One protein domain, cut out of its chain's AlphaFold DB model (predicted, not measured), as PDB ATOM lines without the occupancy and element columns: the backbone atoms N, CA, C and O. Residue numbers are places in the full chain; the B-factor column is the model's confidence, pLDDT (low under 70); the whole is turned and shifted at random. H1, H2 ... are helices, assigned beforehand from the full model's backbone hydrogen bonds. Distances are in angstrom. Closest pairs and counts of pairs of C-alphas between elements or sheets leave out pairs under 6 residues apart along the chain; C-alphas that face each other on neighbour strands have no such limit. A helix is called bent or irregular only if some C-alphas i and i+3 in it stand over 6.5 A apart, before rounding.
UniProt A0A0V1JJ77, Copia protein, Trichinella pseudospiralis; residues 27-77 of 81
ATOM      1  N   GLN A  27      22.448  26.438  -7.387       95.12
ATOM      2  CA  GLN A  27      23.191  25.919  -8.534       95.12
ATOM      3  C   GLN A  27      23.177  26.906  -9.712       95.12
ATOM      4  O   GLN A  27      24.229  27.220 -10.267       95.12
ATOM      5  N   THR A  28      22.005  27.461 -10.039       94.75
ATOM      6  CA  THR A  28      21.853  28.437 -11.132       94.75
ATOM      7  C   THR A  28      22.706  29.692 -10.910       94.75
ATOM      8  O   THR A  28      23.306  30.210 -11.853       94.75
ATOM      9  N   LEU A  29      22.778  30.205  -9.676       95.56
ATOM     10  CA  LEU A  29      23.597  31.378  -9.344       95.56
ATOM     11  C   LEU A  29      25.089  31.092  -9.485       95.56
ATOM     12  O   LEU A  29      25.812  31.888 -10.079       95.56
ATOM     13  N   VAL A  30      25.532  29.946  -8.976       96.38
ATOM     14  CA  VAL A  30      26.932  29.514  -9.037       96.38
ATOM     15  C   VAL A  30      27.364  29.302 -10.494       96.38
ATOM     16  O   VAL A  30      28.453  29.720 -10.885       96.38
ATOM     17  N   GLU A  31      26.517  28.696 -11.327       97.25
ATOM     18  CA  GLU A  31      26.780  28.540 -12.763       97.25
ATOM     19  C   GLU A  31      26.854  29.889 -13.484       97.25
ATOM     20  O   GLU A  31      27.790  30.117 -14.250       97.25
ATOM     21  N   LYS A  32      25.928  30.814 -13.201       96.75
ATOM     22  CA  LYS A  32      25.971  32.179 -13.749       96.75
ATOM     23  C   LYS A  32      27.244  32.920 -13.361       96.75
ATOM     24  O   LYS A  32      27.878  33.499 -14.238       96.75
ATOM     25  N   ALA A  33      27.628  32.875 -12.088       97.00
ATOM     26  CA  ALA A  33      28.852  33.502 -11.603       97.00
ATOM     27  C   ALA A  33      30.087  32.937 -12.319       97.00
ATOM     28  O   ALA A  33      30.900  33.701 -12.831       97.00
ATOM     29  N   ARG A  34      30.181  31.605 -12.459       96.81
ATOM     30  CA  ARG A  34      31.258  30.961 -13.228       96.81
ATOM     31  C   ARG A  34      31.308  31.438 -14.676       96.81
ATOM     32  O   ARG A  34      32.382  31.795 -15.143       96.81
ATOM     33  N   MET A  35      30.169  31.465 -15.369       97.25
ATOM     34  CA  MET A  35      30.111  31.932 -16.758       97.25
ATOM     35  C   MET A  35      30.568  33.389 -16.887       97.25
ATOM     36  O   MET A  35      31.376  33.682 -17.758       97.25
ATOM     37  N   MET A  36      30.113  34.279 -15.998       96.25
ATOM     38  CA  MET A  36      30.529  35.688 -15.990       96.25
ATOM     39  C   MET A  36      32.035  35.850 -15.772       96.25
ATOM     40  O   MET A  36      32.665  36.649 -16.455       96.25
ATOM     41  N   MET A  37      32.622  35.093 -14.841       97.19
ATOM     42  CA  MET A  37      34.062  35.165 -14.586       97.19
ATOM     43  C   MET A  37      34.888  34.649 -15.763       97.19
ATOM     44  O   MET A  37      35.921  35.237 -16.065       97.19
ATOM     45  N   ILE A  38      34.446  33.572 -16.422       97.00
ATOM     46  CA  ILE A  38      35.122  33.028 -17.609       97.00
ATOM     47  C   ILE A  38      35.045  34.033 -18.763       97.00
ATOM     48  O   ILE A  38      36.062  34.318 -19.385       97.00
ATOM     49  N   ASP A  39      33.860  34.591 -19.013       97.00
ATOM     50  CA  ASP A  39      33.617  35.561 -20.087       97.00
ATOM     51  C   ASP A  39      34.439  36.847 -19.903       97.00
ATOM     52  O   ASP A  39      35.062  37.339 -20.840       97.00
ATOM     53  N   ALA A  40      34.520  37.350 -18.668       95.62
ATOM     54  CA  ALA A  40      35.291  38.543 -18.326       95.62
ATOM     55  C   ALA A  40      36.767  38.263 -17.966       95.62
ATOM     56  O   ALA A  40      37.488  39.193 -17.602       95.62
ATOM     57  N   ASN A  41      37.221  37.006 -18.053       96.25
ATOM     58  CA  ASN A  41      38.574  36.559 -17.698       96.25
ATOM     59  C   ASN A  41      39.043  37.050 -16.306       96.25
ATOM     60  O   ASN A  41      40.139  37.593 -16.148       96.25
ATOM     61  N   LEU A  42      38.183  36.889 -15.296       94.81
ATOM     62  CA  LEU A  42      38.398  37.360 -13.924       94.81
ATOM     63  C   LEU A  42      39.124  36.328 -13.048       94.81
ATOM     64  O   LEU A  42      38.966  35.119 -13.223       94.81
ATOM     65  N   SER A  43      39.879  36.819 -12.056       94.62
ATOM     66  CA  SER A  43      40.497  35.969 -11.024       94.62
ATOM     67  C   SER A  43      39.425  35.282 -10.160       94.62
ATOM     68  O   SER A  43      38.419  35.922  -9.838       94.62
ATOM     69  N   PRO A  44      39.650  34.033  -9.699       93.56
ATOM     70  CA  PRO A  44      38.801  33.368  -8.707       93.56
ATOM     71  C   PRO A  44      38.598  34.156  -7.404       93.56
ATOM     72  O   PRO A  44      37.604  33.933  -6.718       93.56
ATOM     73  N   ASP A  45      39.494  35.090  -7.075       96.00
ATOM     74  CA  ASP A  45      39.372  35.945  -5.884       96.00
ATOM     75  C   ASP A  45      38.114  36.829  -5.915       96.00
ATOM     76  O   ASP A  45      37.600  37.202  -4.865       96.00
ATOM     77  N   LEU A  46      37.582  37.114  -7.111       95.50
ATOM     78  CA  LEU A  46      36.365  37.910  -7.326       95.50
ATOM     79  C   LEU A  46      35.078  37.069  -7.274       95.50
ATOM     80  O   LEU A  46      34.029  37.473  -7.785       95.50
ATOM     81  N   TRP A  47      35.141  35.867  -6.697       95.38
ATOM     82  CA  TRP A  47      34.003  34.951  -6.617       95.38
ATOM     83  C   TRP A  47      32.784  35.577  -5.928       95.38
ATOM     84  O   TRP A  47      31.656  35.427  -6.406       95.38
ATOM     85  N   ALA A  48      32.993  36.289  -4.817       96.19
ATOM     86  CA  ALA A  48      31.907  36.902  -4.057       96.19
ATOM     87  C   ALA A  48      31.186  37.982  -4.882       96.19
ATOM     88  O   ALA A  48      29.954  38.019  -4.933       96.19
ATOM     89  N   GLU A  49      31.949  38.812  -5.588       96.12
ATOM     90  CA  GLU A  49      31.473  39.862  -6.481       96.12
ATOM     91  C   GLU A  49      30.755  39.274  -7.697       96.12
ATOM     92  O   GLU A  49      29.694  39.770  -8.088       96.12
ATOM     93  N   ALA A  50      31.277  38.188  -8.271       96.62
ATOM     94  CA  ALA A  50      30.651  37.490  -9.389       96.62
ATOM     95  C   ALA A  50      29.292  36.893  -8.994       96.62
ATOM     96  O   ALA A  50      28.303  37.064  -9.710       96.62
ATOM     97  N   VAL A  51      29.204  36.248  -7.826       96.44
ATOM     98  CA  VAL A  51      27.936  35.727  -7.288       96.44
ATOM     99  C   VAL A  51      26.966  36.865  -6.964       96.44
ATOM    100  O   VAL A  51      25.786  36.786  -7.321       96.44
ATOM    101  N   GLY A  52      27.447  37.951  -6.352       96.62
ATOM    102  CA  GLY A  52      26.648  39.147  -6.081       96.62
ATOM    103  C   GLY A  52      26.075  39.765  -7.359       96.62
ATOM    104  O   GLY A  52      24.885  40.086  -7.422       96.62
ATOM    105  N   THR A  53      26.888  39.837  -8.412       95.88
ATOM    106  CA  THR A  53      26.491  40.334  -9.735       95.88
ATOM    107  C   THR A  53      25.477  39.408 -10.403       95.88
ATOM    108  O   THR A  53      24.449  39.879 -10.892       95.88
ATOM    109  N   ALA A  54      25.691  38.090 -10.360       96.44
ATOM    110  CA  ALA A  54      24.744  37.102 -10.877       96.44
ATOM    111  C   ALA A  54      23.371  37.201 -10.189       96.44
ATOM    112  O   ALA A  54      22.331  37.160 -10.856       96.44
ATOM    113  N   ASN A  55      23.361  37.385  -8.865       95.69
ATOM    114  CA  ASN A  55      22.139  37.604  -8.096       95.69
ATOM    115  C   ASN A  55      21.462  38.936  -8.459       95.69
ATOM    116  O   ASN A  55      20.254  38.965  -8.695       95.69
ATOM    117  N   CYS A  56      22.233  40.021  -8.562       94.19
ATOM    118  CA  CYS A  56      21.736  41.338  -8.964       94.19
ATOM    119  C   CYS A  56      21.067  41.282 -10.345       94.19
ATOM    120  O   CYS A  56      19.902  41.659 -10.488       94.19
ATOM    121  N   GLN A  57      21.751  40.709 -11.340       94.19
ATOM    122  CA  GLN A  57      21.207  40.531 -12.684       94.19
ATOM    123  C   GLN A  57      19.905  39.722 -12.645       94.19
ATOM    124  O   GLN A  57      18.901  40.125 -13.225       94.19
ATOM    125  N   ARG A  58      19.876  38.600 -11.918       93.38
ATOM    126  CA  ARG A  58      18.673  37.767 -11.811       93.38
ATOM    127  C   ARG A  58      17.501  38.511 -11.168       93.38
ATOM    128  O   ARG A  58      16.370  38.325 -11.610       93.38
ATOM    129  N   ASN A  59      17.742  39.307 -10.130       93.56
ATOM    130  CA  ASN A  59      16.678  40.008  -9.405       93.56
ATOM    131  C   ASN A  59      16.149  41.236 -10.146       93.56
ATOM    132  O   ASN A  59      15.003  41.616  -9.918       93.56
ATOM    133  N   ARG A  60      16.942  41.790 -11.068       93.25
ATOM    134  CA  ARG A  60      16.591  42.966 -11.876       93.25
ATOM    135  C   ARG A  60      16.189  42.648 -13.311       93.25
ATOM    136  O   ARG A  60      15.693  43.523 -14.010       93.25
ATOM    137  N   CYS A  61      16.377  41.418 -13.779       90.88
ATOM    138  CA  CYS A  61      15.875  41.006 -15.083       90.88
ATOM    139  C   CYS A  61      14.419  40.523 -14.978       90.88
ATOM    140  O   CYS A  61      14.089  39.733 -14.087       90.88
ATOM    141  N   PRO A  62      13.535  40.939 -15.900       89.12
ATOM    142  CA  PRO A  62      12.174  40.431 -15.937       89.12
ATOM    143  C   PRO A  62      12.183  38.934 -16.246       89.12
ATOM    144  O   PRO A  62      12.943  38.453 -17.088       89.12
ATOM    145  N   THR A  63      11.305  38.185 -15.584       87.56
ATOM    146  CA  THR A  63      11.150  36.747 -15.843       87.56
ATOM    147  C   THR A  63       9.807  36.465 -16.507       87.56
ATOM    148  O   THR A  63       8.821  37.169 -16.278       87.56
ATOM    149  N   ARG A  64       9.743  35.408 -17.328       86.75
ATOM    150  CA  ARG A  64       8.514  35.010 -18.042       86.75
ATOM    151  C   ARG A  64       7.321  34.829 -17.097       86.75
ATOM    152  O   ARG A  64       6.199  35.175 -17.453       86.75
ATOM    153  N   PHE A  65       7.569  34.306 -15.899       86.56
ATOM    154  CA  PHE A  65       6.535  34.015 -14.907       86.56
ATOM    155  C   PHE A  65       5.968  35.271 -14.236       86.56
ATOM    156  O   PHE A  65       4.826  35.253 -13.784       86.56
ATOM    157  N   LEU A  66       6.719  36.374 -14.221       89.38
ATOM    158  CA  LEU A  66       6.348  37.605 -13.524       89.38
ATOM    159  C   LEU A  66       5.717  38.666 -14.439       89.38
ATOM    160  O   LEU A  66       5.669  39.835 -14.082       89.38
ATOM    161  N   ARG A  67       5.204  38.289 -15.622       87.69
ATOM    162  CA  ARG A  67       4.464  39.198 -16.531       87.69
ATOM    163  C   ARG A  67       5.191  40.531 -16.791       87.69
ATOM    164  O   ARG A  67       4.574  41.590 -16.768       87.69
ATOM    165  N   LYS A  68       6.497  40.458 -17.086       85.62
ATOM    166  CA  LYS A  68       7.419  41.596 -17.306       85.62
ATOM    167  C   LYS A  68       7.867  42.351 -16.046       85.62
ATOM    168  O   LYS A  68       8.629  43.298 -16.189       85.62
ATOM    169  N   LEU A  69       7.464  41.923 -14.851       89.31
ATOM    170  CA  LEU A  69       8.061  42.397 -13.605       89.31
ATOM    171  C   LEU A  69       9.374  41.665 -13.327       89.31
ATOM    172  O   LEU A  69       9.569  40.493 -13.678       89.31
ATOM    173  N   THR A  70      10.270  42.376 -12.670       93.00
ATOM    174  CA  THR A  70      11.494  41.837 -12.090       93.00
ATOM    175  C   THR A  70      11.180  41.175 -10.742       93.00
ATOM    176  O   THR A  70      10.209  41.548 -10.076       93.00
ATOM    177  N   PRO A  71      11.954  40.169 -10.305       93.44
ATOM    178  CA  PRO A  71      11.776  39.601  -8.972       93.44
ATOM    179  C   PRO A  71      11.883  40.625  -7.835       93.44
ATOM    180  O   PRO A  71      11.155  40.507  -6.853       93.44
ATOM    181  N   GLU A  72      12.748  41.632  -7.972       93.31
ATOM    182  CA  GLU A  72      12.880  42.721  -6.999       93.31
ATOM    183  C   GLU A  72      11.607  43.581  -6.924       93.31
ATOM    184  O   GLU A  72      11.143  43.879  -5.823       93.31
ATOM    185  N   GLU A  73      10.977  43.896  -8.059       93.44
ATOM    186  CA  GLU A  73       9.665  44.567  -8.094       93.44
ATOM    187  C   GLU A  73       8.567  43.725  -7.465       93.44
ATOM    188  O   GLU A  73       7.768  44.235  -6.685       93.44
ATOM    189  N   ALA A  74       8.521  42.437  -7.802       92.25
ATOM    190  CA  ALA A  74       7.499  41.534  -7.289       92.25
ATOM    191  C   ALA A  74       7.597  41.362  -5.765       92.25
ATOM    192  O   ALA A  74       6.575  41.204  -5.103       92.25
ATOM    193  N   TRP A  75       8.814  41.402  -5.214       91.19
ATOM    194  CA  TRP A  75       9.059  41.280  -3.780       91.19
ATOM    195  C   TRP A  75       8.866  42.597  -3.018       91.19
ATOM    196  O   TRP A  75       8.206  42.626  -1.984       91.19
ATOM    197  N   SER A  76       9.452  43.692  -3.510       92.00
ATOM    198  CA  SER A  76       9.505  44.969  -2.785       92.00
ATOM    199  C   SER A  76       8.371  45.939  -3.132       92.00
ATOM    200  O   SER A  76       8.175  46.933  -2.431       92.00
ATOM    201  N   GLY A  77       7.660  45.700  -4.237       90.06
ATOM    202  CA  GLY A  77       6.688  46.632  -4.813       90.06
ATOM    203  C   GLY A  77       7.312  47.885  -5.441       90.06
ATOM    204  O   GLY A  77       6.579  48.775  -5.873       90.06
TER     205      GLY A  77
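What this domain is: This is residues 27 to 77 of the 81 residues of the protein "Copia protein" of Trichinella pseudospiralis (UniProt A0A0V1JJ77). One long helix, H2, makes the length of this loose, elongated model; H1 crosses one side of it at a steep angle, and at the other end of H2 the chain loops through residues 61 to 70 into a short helix, H3. H1 and H3 are apart from each other, and each touches H2. The printed part has 51 residues with three named helices, in the order H1, H2, H3, and no named strand; the class is all helix. The whole is loose, with a radius of gyration of the C-alphas of 12.5 A, and spans 36 by 18 by 18 A.

Where its parts are: H1 holds residues 27 to 39 and is 18.3 A long from first to last C-alpha; it begins with C-alpha 27 at (23.191, 25.919, -8.534). H2, the longest helix, holds residues 44 to 60 and measures 24.4 A, from C-alpha 44 at (38.801, 33.368, -8.707) to C-alpha 60 at (16.591, 42.966, -11.876). It is irregular, with C-alphas 45 and 48 at 7.7 A from each other, and it has a kink of 25 degrees near residue 51. H3 holds residues 71 to 76, is 8.5 A long, and ends with C-alpha 76 at (9.505, 44.969, -2.785).

How they stand to each other: H1 and H2 touch, with 17 pairs of C-alphas within 8 A; the closest are the C-alphas of Ala 33 and Ala 50, 4.9 A apart. Their lines stand at a steep tilt of 63 degrees, and they run opposite ways. H2 touches H3 with residues 58 to 60 alone; the closest C-alphas are those of Asn 59 and Pro 71, 4.9 A apart. The lines of H2 and H3 are about perpendicular, at 74 degrees, and their centres are 18.0 A apart. H1 and H3 are apart. In H1 and H3 every O i to N i+4 pair is within hydrogen-bond range; in H2 it is 11 of 13.

The domain as a whole: The two C-alphas farthest apart are those of Asp 45 and Arg 67, at 36.6 A, while the first and last printed C-alphas, of Gln 27 and Gly 77, are 26.7 A apart. The printed part has no cut. The link from H1 to H2, with 4 residues, is tight; the link from H2 to H3, with 10 residues, is short, and there is no long link. The mean pLDDT of the printed part is 93.8, and no printed residue is under 70.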